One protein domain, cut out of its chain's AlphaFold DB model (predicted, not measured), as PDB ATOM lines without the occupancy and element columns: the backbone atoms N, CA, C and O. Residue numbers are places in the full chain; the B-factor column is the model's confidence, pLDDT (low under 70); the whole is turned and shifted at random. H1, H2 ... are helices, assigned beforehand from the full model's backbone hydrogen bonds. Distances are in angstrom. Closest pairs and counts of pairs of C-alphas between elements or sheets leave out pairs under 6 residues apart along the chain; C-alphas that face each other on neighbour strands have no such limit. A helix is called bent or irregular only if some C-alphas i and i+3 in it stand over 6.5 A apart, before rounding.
ATOM      1  N   VAL A   4      56.233  63.299  29.004       86.06
ATOM      2  CA  VAL A   4      55.767  62.277  28.052       86.06
ATOM      3  C   VAL A   4      55.483  60.930  28.730       86.06
ATOM      4  O   VAL A   4      54.476  60.294  28.432       86.06
ATOM      5  N   TRP A   5      56.316  60.508  29.684       80.69
ATOM      6  CA  TRP A   5      56.122  59.246  30.408       80.69
ATOM      7  C   TRP A   5      54.918  59.287  31.350       80.69
ATOM      8  O   TRP A   5      54.239  58.276  31.508       80.69
ATOM      9  N   LEU A   6      54.614  60.451  31.935       83.56
ATOM     10  CA  LEU A   6      53.412  60.630  32.756       83.56
ATOM     11  C   LEU A   6      52.136  60.516  31.916       83.56
ATOM     12  O   LEU A   6      51.179  59.883  32.354       83.56
ATOM     13  N   TRP A   7      52.137  61.063  30.698       88.12
ATOM     14  CA  TRP A   7      51.023  60.899  29.763       88.12
ATOM     15  C   TRP A   7      50.827  59.443  29.350       88.12
ATOM     16  O   TRP A   7      49.701  58.952  29.380       88.12
ATOM     17  N   TRP A   8      51.910  58.730  29.034       86.31
ATOM     18  CA  TRP A   8      51.837  57.302  28.723       86.31
ATOM     19  C   TRP A   8      51.323  56.470  29.896       86.31
ATOM     20  O   TRP A   8      50.445  55.632  29.704       86.31
ATOM     21  N   ALA A   9      51.807  56.732  31.113       85.69
ATOM     22  CA  ALA A   9      51.312  56.067  32.314       85.69
ATOM     23  C   ALA A   9      49.820  56.359  32.546       85.69
ATOM     24  O   ALA A   9      49.045  55.440  32.804       85.69
ATOM     25  N   GLY A  10      49.401  57.618  32.388       90.12
ATOM     26  CA  GLY A  10      48.000  58.023  32.503       90.12
ATOM     27  C   GLY A  10      47.097  57.350  31.468       90.12
ATOM     28  O   GLY A  10      46.039  56.839  31.826       90.12
ATOM     29  N   LEU A  11      47.525  57.283  30.202       92.44
ATOM     30  CA  LEU A  11      46.789  56.593  29.137       92.44
ATOM     31  C   LEU A  11      46.692  55.087  29.388       92.44
ATOM     32  O   LEU A  11      45.623  54.505  29.197       92.44
ATOM     33  N   ALA A  12      47.772  54.454  29.845       89.75
ATOM     34  CA  ALA A  12      47.775  53.032  30.176       89.75
ATOM     35  C   ALA A  12      46.812  52.723  31.336       89.75
ATOM     36  O   ALA A  12      45.970  51.837  31.218       89.75
ATOM     37  N   VAL A  13      46.875  53.496  32.425       89.75
ATOM     38  CA  VAL A  13      45.975  53.323  33.578       89.75
ATOM     39  C   VAL A  13      44.524  53.640  33.207       89.75
ATOM     40  O   VAL A  13      43.618  52.903  33.591       89.75
ATOM     41  N   GLY A  14      44.290  54.702  32.432       91.81
ATOM     42  CA  GLY A  14      42.954  55.108  31.999       91.81
ATOM     43  C   GLY A  14      42.296  54.090  31.065       91.81
ATOM     44  O   GLY A  14      41.154  53.698  31.295       91.81
ATOM     45  N   SER A  15      43.019  53.616  30.048       90.06
ATOM     46  CA  SER A  15      42.519  52.577  29.134       90.06
ATOM     47  C   SER A  15      42.239  51.266  29.864       90.06
ATOM     48  O   SER A  15      41.173  50.685  29.663       90.06
ATOM     49  N   PHE A  16      43.128  50.852  30.774       91.38
ATOM     50  CA  PHE A  16      42.889  49.711  31.653       91.38
ATOM     51  C   PHE A  16      41.594  49.879  32.459       91.38
ATOM     52  O   PHE A  16      40.737  49.001  32.417       91.38
ATOM     53  N   ALA A  17      41.412  51.012  33.142       90.06
ATOM     54  CA  ALA A  17      40.228  51.249  33.967       90.06
ATOM     55  C   ALA A  17      38.926  51.232  33.150       90.06
ATOM     56  O   ALA A  17      37.925  50.683  33.610       90.06
ATOM     57  N   ILE A  18      38.933  51.801  31.940       91.00
ATOM     58  CA  ILE A  18      37.770  51.808  31.041       91.00
ATOM     59  C   ILE A  18      37.420  50.385  30.598       91.00
ATOM     60  O   ILE A  18      36.265  49.982  30.726       91.00
ATOM     61  N   LEU A  19      38.403  49.625  30.107       88.94
ATOM     62  CA  LEU A  19      38.191  48.256  29.629       88.94
ATOM     63  C   LEU A  19      37.731  47.333  30.759       88.94
ATOM     64  O   LEU A  19      36.769  46.591  30.589       88.94
ATOM     65  N   GLU A  20      38.359  47.434  31.929       90.38
ATOM     66  CA  GLU A  20      37.990  46.649  33.106       90.38
ATOM     67  C   GLU A  20      36.570  46.994  33.580       90.38
ATOM     68  O   GLU A  20      35.769  46.104  33.854       90.38
ATOM     69  N   THR A  21      36.218  48.285  33.624       89.06
ATOM     70  CA  THR A  21      34.858  48.726  33.985       89.06
ATOM     71  C   THR A  21      33.832  48.204  32.986       89.06
ATOM     72  O   THR A  21      32.760  47.752  33.382       89.06
ATOM     73  N   TRP A  22      34.153  48.236  31.694       88.31
ATOM     74  CA  TRP A  22      33.267  47.723  30.658       88.31
ATOM     75  C   TRP A  22      33.065  46.207  30.775       88.31
ATOM     76  O   TRP A  22      31.924  45.752  30.765       88.31
ATOM     77  N   ALA A  23      34.133  45.441  31.005       86.88
ATOM     78  CA  ALA A  23      34.055  44.000  31.256       86.88
ATOM     79  C   ALA A  23      33.210  43.675  32.506       86.88
ATOM     80  O   ALA A  23      32.353  42.788  32.480       86.88
ATOM     81  N   LEU A  24      33.362  44.454  33.587       87.81
ATOM     82  CA  LEU A  24      32.537  44.317  34.796       87.81
ATOM     83  C   LEU A  24      31.047  44.583  34.529       87.81
ATOM     84  O   LEU A  24      30.191  43.907  35.102       87.81
ATOM     85  N   LEU A  25      30.725  45.547  33.662       90.06
ATOM     86  CA  LEU A  25      29.344  45.835  33.259       90.06
ATOM     87  C   LEU A  25      28.749  44.720  32.389       90.06
ATOM     88  O   LEU A  25      27.564  44.415  32.536       90.06
ATOM     89  N   THR A  26      29.560  44.088  31.538       87.81
ATOM     90  CA  THR A  26      29.164  42.932  30.716       87.81
ATOM     91  C   THR A  26      28.913  41.678  31.566       87.81
ATOM     92  O   THR A  26      28.162  40.797  31.149       87.81
ATOM     93  N   LYS A  27      29.458  41.621  32.794       77.19
ATOM     94  CA  LYS A  27      29.281  40.523  33.772       77.19
ATOM     95  C   LYS A  27      29.671  39.141  33.231       77.19
ATOM     96  O   LYS A  27      29.132  38.128  33.674       77.19
ATOM     97  N   GLN A  28      30.594  39.093  32.277       81.75
ATOM     98  CA  GLN A  28      31.110  37.843  31.742       81.75
ATOM     99  C   GLN A  28      32.291  37.374  32.600       81.75
ATOM    100  O   GLN A  28      33.277  38.088  32.761       81.75
ATOM    101  N   GLU A  29      32.184  36.177  33.180       73.50
ATOM    102  CA  GLU A  29      33.284  35.589  33.951       73.50
ATOM    103  C   GLU A  29      34.495  35.317  33.045       73.50
ATOM    104  O   GLU A  29      34.360  34.751  31.956       73.50
ATOM    105  N   GLY A  30      35.690  35.701  33.501       75.19
ATOM    106  CA  GLY A  30      36.946  35.507  32.771       75.19
ATOM    107  C   GLY A  30      37.240  36.568  31.707       75.19
ATOM    108  O   GLY A  30      38.197  36.397  30.943       75.19
ATOM    109  N   ASP A  31      36.443  37.635  31.661       81.69
ATOM    110  CA  ASP A  31      36.565  38.736  30.695       81.69
ATOM    111  C   ASP A  31      37.385  39.915  31.246       81.69
ATOM    112  O   ASP A  31      37.920  40.734  30.502       81.69
ATOM    113  N   THR A  32      37.559  39.979  32.572       88.56
ATOM    114  CA  THR A  32      38.381  41.018  33.203       88.56
ATOM    115  C   THR A  32      39.860  40.642  33.217       88.56
ATOM    116  O   THR A  32      40.256  39.488  33.440       88.56
ATOM    117  N   LEU A  33      40.720  41.642  33.029       85.19
ATOM    118  CA  LEU A  33      42.166  41.441  33.031       85.19
ATOM    119  C   LEU A  33      42.638  41.094  34.450       85.19
ATOM    120  O   LEU A  33      43.540  40.268  34.617       85.19
ATOM    121  N   SER A  34      41.981  41.632  35.486       86.50
ATOM    122  CA  SER A  34      42.273  41.253  36.872       86.50
ATOM    123  C   SER A  34      41.931  39.794  37.190       86.50
ATOM    124  O   SER A  34      42.670  39.160  37.950       86.50
ATOM    125  N   GLU A  35      40.876  39.214  36.612       87.19
ATOM    126  CA  GLU A  35      40.574  37.783  36.767       87.19
ATOM    127  C   GLU A  35      41.625  36.909  36.097       87.19
ATOM    128  O   GLU A  35      42.147  35.995  36.737       87.19
ATOM    129  N   ARG A  36      42.013  37.238  34.861       88.50
ATOM    130  CA  ARG A  36      43.085  36.520  34.154       88.50
ATOM    131  C   ARG A  36      44.414  36.616  34.888       88.50
ATOM    132  O   ARG A  36      45.114  35.615  35.031       88.50
ATOM    133  N   LEU A  37      44.737  37.786  35.435       88.25
ATOM    134  CA  LEU A  37      45.936  37.965  36.247       88.25
ATOM    135  C   LEU A  37      45.884  37.107  37.521       88.25
ATOM    136  O   LEU A  37      46.879  36.476  37.880       88.25
ATOM    137  N   ARG A  38      44.730  37.031  38.193       88.69
ATOM    138  CA  ARG A  38      44.535  36.160  39.367       88.69
ATOM    139  C   ARG A  38      44.637  34.680  39.013       88.69
ATOM    140  O   ARG A  38      45.172  33.918  39.819       88.69
ATOM    141  N   GLU A  39      44.155  34.278  37.845       89.56
ATOM    142  CA  GLU A  39      44.285  32.913  37.330       89.56
ATOM    143  C   GLU A  39      45.750  32.556  37.067       89.56
ATOM    144  O   GLU A  39      46.236  31.507  37.509       89.56
ATOM    145  N   TRP A  40      46.477  33.470  36.426       88.44
ATOM    146  CA  TRP A  40      47.889  33.304  36.100       88.44
ATOM    147  C   TRP A  40      48.764  33.238  37.354       88.44
ATOM    148  O   TRP A  40      49.605  32.350  37.496       88.44
ATOM    149  N   LEU A  41      48.478  34.103  38.330       89.50
ATOM    150  CA  LEU A  41      49.123  34.093  39.640       89.50
ATOM    151  C   LEU A  41      48.690  32.916  40.526       89.50
ATOM    152  O   LEU A  41      49.190  32.790  41.641       89.50
ATOM    153  N   GLY A  42      47.750  32.074  40.087       87.69
ATOM    154  CA  GLY A  42      47.225  30.975  40.899       87.69
ATOM    155  C   GLY A  42      46.528  31.448  42.180       87.69
ATOM    156  O   GLY A  42      46.500  30.723  43.174       87.69
ATOM    157  N   ILE A  43      46.008  32.681  42.189       88.50
ATOM    158  CA  ILE A  43      45.206  33.244  43.283       88.50
ATOM    159  C   ILE A  43      43.795  32.655  43.240       88.50
ATOM    160  O   ILE A  43      43.251  32.313  44.293       88.50
ATOM    161  N   ARG A  44      43.217  32.512  42.039       85.25
ATOM    162  CA  ARG A  44      41.942  31.819  41.800       85.25
ATOM    163  C   ARG A  44      41.985  31.031  40.483       85.25
ATOM    164  O   ARG A  44      42.176  31.662  39.455       85.25
ATOM    165  N   PRO A  45      41.768  29.701  40.493       85.56
ATOM    166  CA  PRO A  45      41.725  28.831  41.675       85.56
ATOM    167  C   PRO A  45      43.059  28.870  42.440       85.56
ATOM    168  O   PRO A  45      44.094  29.194  41.863       85.56
ATOM    169  N   VAL A  46      43.038  28.577  43.745       89.62
ATOM    170  CA  VAL A  46      44.256  28.604  44.575       89.62
ATOM    171  C   VAL A  46      45.197  27.484  44.132       89.62
ATOM    172  O   VAL A  46      44.835  26.311  44.197       89.62
ATOM    173  N   LYS A  47      46.412  27.839  43.701       90.19
ATOM    174  CA  LYS A  47      47.457  26.884  43.291       90.19
ATOM    175  C   LYS A  47      48.636  26.920  44.263       90.19
ATOM    176  O   LYS A  47      48.931  27.949  44.865       90.19
ATOM    177  N   HIS A  48      49.341  25.799  44.398       90.50
ATOM    178  CA  HIS A  48      50.478  25.663  45.320       90.50
ATOM    179  C   HIS A  48      51.643  26.608  44.977       90.50
ATOM    180  O   HIS A  48      52.359  27.055  45.868       90.50
ATOM    181  N   TRP A  49      51.790  26.985  43.705       87.00
ATOM    182  CA  TRP A  49      52.810  27.936  43.258       87.00
ATOM    183  C   TRP A  49      52.436  29.410  43.441       87.00
ATOM    184  O   TRP A  49      53.256  30.266  43.118       87.00
ATOM    185  N   ARG A  50      51.245  29.733  43.973       90.56
ATOM    186  CA  ARG A  50      50.752  31.118  44.104       90.56
ATOM    187  C   ARG A  50      51.767  32.048  44.756       90.56
ATOM    188  O   ARG A  50      51.987  33.160  44.293       90.56
ATOM    189  N   LEU A  51      52.376  31.594  45.850       89.81
ATOM    190  CA  LEU A  51      53.345  32.397  46.590       89.81
ATOM    191  C   LEU A  51      54.594  32.679  45.753       89.81
ATOM    192  O   LEU A  51      55.060  33.811  45.742       89.81
ATOM    193  N   ALA A  52      55.088  31.683  45.017       91.50
ATOM    194  CA  ALA A  52      56.250  31.840  44.151       91.50
ATOM    195  C   ALA A  52      55.959  32.805  42.994       91.50
ATOM    196  O   ALA A  52      56.735  33.726  42.760       91.50
ATOM    197  N   THR A  53      54.818  32.654  42.316       90.50
ATOM    198  CA  THR A  53      54.432  33.534  41.202       90.50
ATOM    199  C   THR A  53      54.159  34.963  41.665       90.50
ATOM    200  O   THR A  53      54.599  35.910  41.018       90.50
ATOM    201  N   SER A  54      53.493  35.142  42.809       90.19
ATOM    202  CA  SER A  54      53.269  36.466  43.398       90.19
ATOM    203  C   SER A  54      54.569  37.124  43.862       90.19
ATOM    204  O   SER A  54      54.778  38.301  43.579       90.19
ATOM    205  N   ALA A  55      55.460  36.386  44.528       93.19
ATOM    206  CA  ALA A  55      56.756  36.909  44.956       93.19
ATOM    207  C   ALA A  55      57.644  37.277  43.759       93.19
ATOM    208  O   ALA A  55      58.250  38.346  43.763       93.19
ATOM    209  N   ALA A  56      57.670  36.443  42.714       92.88
ATOM    210  CA  ALA A  56      58.402  36.724  41.482       92.88
ATOM    211  C   ALA A  56      57.880  37.987  40.787       92.88
ATOM    212  O   ALA A  56      58.677  38.839  40.397       92.88
ATOM    213  N   LEU A  57      56.555  38.153  40.685       91.38
ATOM    214  CA  LEU A  57      55.962  39.350  40.090       91.38
ATOM    215  C   LEU A  57      56.286  40.608  40.905       91.38
ATOM    216  O   LEU A  57      56.687  41.615  40.332       91.38
ATOM    217  N   LEU A  58      56.141  40.558  42.233       93.38
ATOM    218  CA  LEU A  58      56.462  41.695  43.102       93.38
ATOM    219  C   LEU A  58      57.949  42.058  43.038       93.38
ATOM    220  O   LEU A  58      58.283  43.236  42.933       93.38
ATOM    221  N   GLY A  59      58.831  41.056  43.052       94.38
ATOM    222  CA  GLY A  59      60.270  41.253  42.894       94.38
ATOM    223  C   GLY A  59      60.614  41.878  41.544       94.38
ATOM    224  O   GLY A  59      61.368  42.847  41.493       94.38
ATOM    225  N   PHE A  60      60.004  41.384  40.464       92.06
ATOM    226  CA  PHE A  60      60.169  41.953  39.130       92.06
ATOM    227  C   PHE A  60      59.675  43.400  39.059       92.06
ATOM    228  O   PHE A  60      60.397  44.248  38.553       92.06
ATOM    229  N   LEU A  61      58.493  43.714  39.601       92.50
ATOM    230  CA  LEU A  61      57.950  45.078  39.606       92.50
ATOM    231  C   LEU A  61      58.823  46.048  40.408       92.50
ATOM    232  O   LEU A  61      59.050  47.170  39.961       92.50
ATOM    233  N   ALA A  62      59.337  45.619  41.563       93.44
ATOM    234  CA  ALA A  62      60.243  46.428  42.373       93.44
ATOM    235  C   ALA A  62      61.568  46.693  41.642       93.44
ATOM    236  O   ALA A  62      62.010  47.839  41.561       93.44
ATOM    237  N   TRP A  63      62.173  45.649  41.067       94.56
ATOM    238  CA  TRP A  63      63.403  45.770  40.285       94.56
ATOM    239  C   TRP A  63      63.204  46.635  39.035       94.56
ATOM    240  O   TRP A  63      63.982  47.551  38.796       94.56
ATOM    241  N   PHE A  64      62.143  46.388  38.270       88.88
ATOM    242  CA  PHE A  64      61.836  47.108  37.037       88.88
ATOM    243  C   PHE A  64      61.527  48.582  37.308       88.88
ATOM    244  O   PHE A  64      62.047  49.458  36.620       88.88
ATOM    245  N   GLY A  65      60.741  48.870  38.351       88.75
ATOM    246  CA  GLY A  65      60.464  50.238  38.785       88.75
ATOM    247  C   GLY A  65      61.735  50.975  39.204       88.75
ATOM    248  O   GLY A  65      61.959  52.103  38.769       88.75
ATOM    249  N   TRP A  66      62.606  50.321  39.978       92.06
ATOM    250  CA  TRP A  66      63.920  50.872  40.311       92.06
ATOM    251  C   TRP A  66      64.758  51.139  39.055       92.06
ATOM    252  O   TRP A  66      65.321  52.220  38.915       92.06
ATOM    253  N   HIS A  67      64.806  50.190  38.121       87.25
ATOM    254  CA  HIS A  67      65.602  50.299  36.899       87.25
ATOM    255  C   HIS A  67      65.093  51.382  35.938       87.25
ATOM    256  O   HIS A  67      65.888  51.958  35.219       87.25
ATOM    257  N   ILE A  68      63.797  51.699  35.934       83.38
ATOM    258  CA  ILE A  68      63.257  52.825  35.151       83.38
ATOM    259  C   ILE A  68      63.587  54.180  35.790       83.38
ATOM    260  O   ILE A  68      63.761  55.174  35.087       83.38
ATOM    261  N   VAL A  69      63.566  54.257  37.123       85.75
ATOM    262  CA  VAL A  69      63.759  55.527  37.843       85.75
ATOM    263  C   VAL A  69      65.240  55.879  37.969       85.75
ATOM    264  O   VAL A  69      65.589  57.058  37.899       85.75
ATOM    265  N   PHE A  70      66.084  54.871  38.184       86.38
ATOM    266  CA  PHE A  70      67.503  55.026  38.507       86.38
ATOM    267  C   PHE A  70      68.456  54.404  37.480       86.38
ATOM    268  O   PHE A  70      69.665  54.603  37.610       86.38
ATOM    269  N   GLY A  71      67.949  53.628  36.521       62.78
ATOM    270  CA  GLY A  71      68.703  53.167  35.349       62.78
ATOM    271  C   GLY A  71      68.473  54.087  34.160       62.78
ATOM    272  O   GLY A  71      69.406  54.175  33.334       62.78
TER     273      GLY A  71
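Overview. This is residues 4 to 71 of the 71 residues of an uncharacterized protein of Sphaerisporangium krabiense (UniProt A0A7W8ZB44). The model is a flat, open horseshoe of three helices: two long helices, H1 and H3, make its arms, and the short helix H2 is the crosspiece that joins them at one end. H1 runs toward the closed end, the chain passes along H2 at about a right angle to H1, and H3 folds back toward the open end; the space between the arms is empty, and residues 4 to 15 and 58 to 71 stand free. The printed part has 68 residues with three named helices in the order H1, H2, H3 and no named strand, and its class is all helix. It is loose, with a radius of gyration of the C-alphas of 14.9 A, and its C-alphas span 39 by 32 by 8 A along their three main axes.

Along the chain. H1 is residues 4 to 26, from Val 4 to Thr 26, and with 23 residues it is the longest helix. It begins at C-alpha 4, at (55.767, 62.277, 28.052), and ends at C-alpha 26, at (29.164, 42.932, 30.716), 33.0 A from first to last C-alpha. H2 is residues 33 to 40, from Leu 33 to Trp 40, 8 residues and 10.4 A from first to last C-alpha. H3 is residues 50 to 70, from Arg 50 to Phe 70, 21 residues and 29.7 A from first to last C-alpha. It begins at C-alpha 50, at (50.752, 31.118, 44.104), and ends at C-alpha 70, at (67.503, 55.026, 38.507). From the first to the last C-alpha both x and y fall in H1, while both rise in H3. No helix is bent or irregular.

Arrangement. H1 touches no helix. H1 and H2 are close but not clearly touching, with 2 pairs of C-alphas within 8 A. Their closest C-alphas are those of Glu 20, at (37.990, 46.649, 33.106), and Leu 33, at (42.166, 41.441, 33.031), 6.7 A apart. The centres of H1 and H2 are 16.1 A apart, and their lines are about perpendicular, at 86 degrees. H2 touches no helix either. H2 and H3 are near each other, with 6 pairs of C-alphas within 10 A. No pair of their C-alphas is within 8 A, but only just: the closest are 8.3 A apart. H1 and H3 are apart, with no C-alpha of the one within 8 A of the other. No two of the helices form a hairpin. In H1, H2 and H3, every O i to N i+4 pair inside the helix is within hydrogen-bond range.

Size, cuts and confidence. The two C-alphas farthest apart are those of Lys 27 and Gly 71, at 41.4 A. The C-alphas of the first and last printed residues, Val 4 and Gly 71, are 17.4 A apart. The outline is flat. Residues 4 to 15, which belong to H1, and residues 58 to 71, of which 58 to 70 belong to H3, stand free. Without them the body has 42 residues, spans 32 by 18 by 7 A and has a radius of gyration of 11.8 A. The printed part has no cut, and it ends at residue 71, the chain's last. No link is long: H1 to H2, with 6 residues between them, and H2 to H3, with 9, are both short. The mean pLDDT of the printed part is 87.9, and one residue, Gly 71, is under 70.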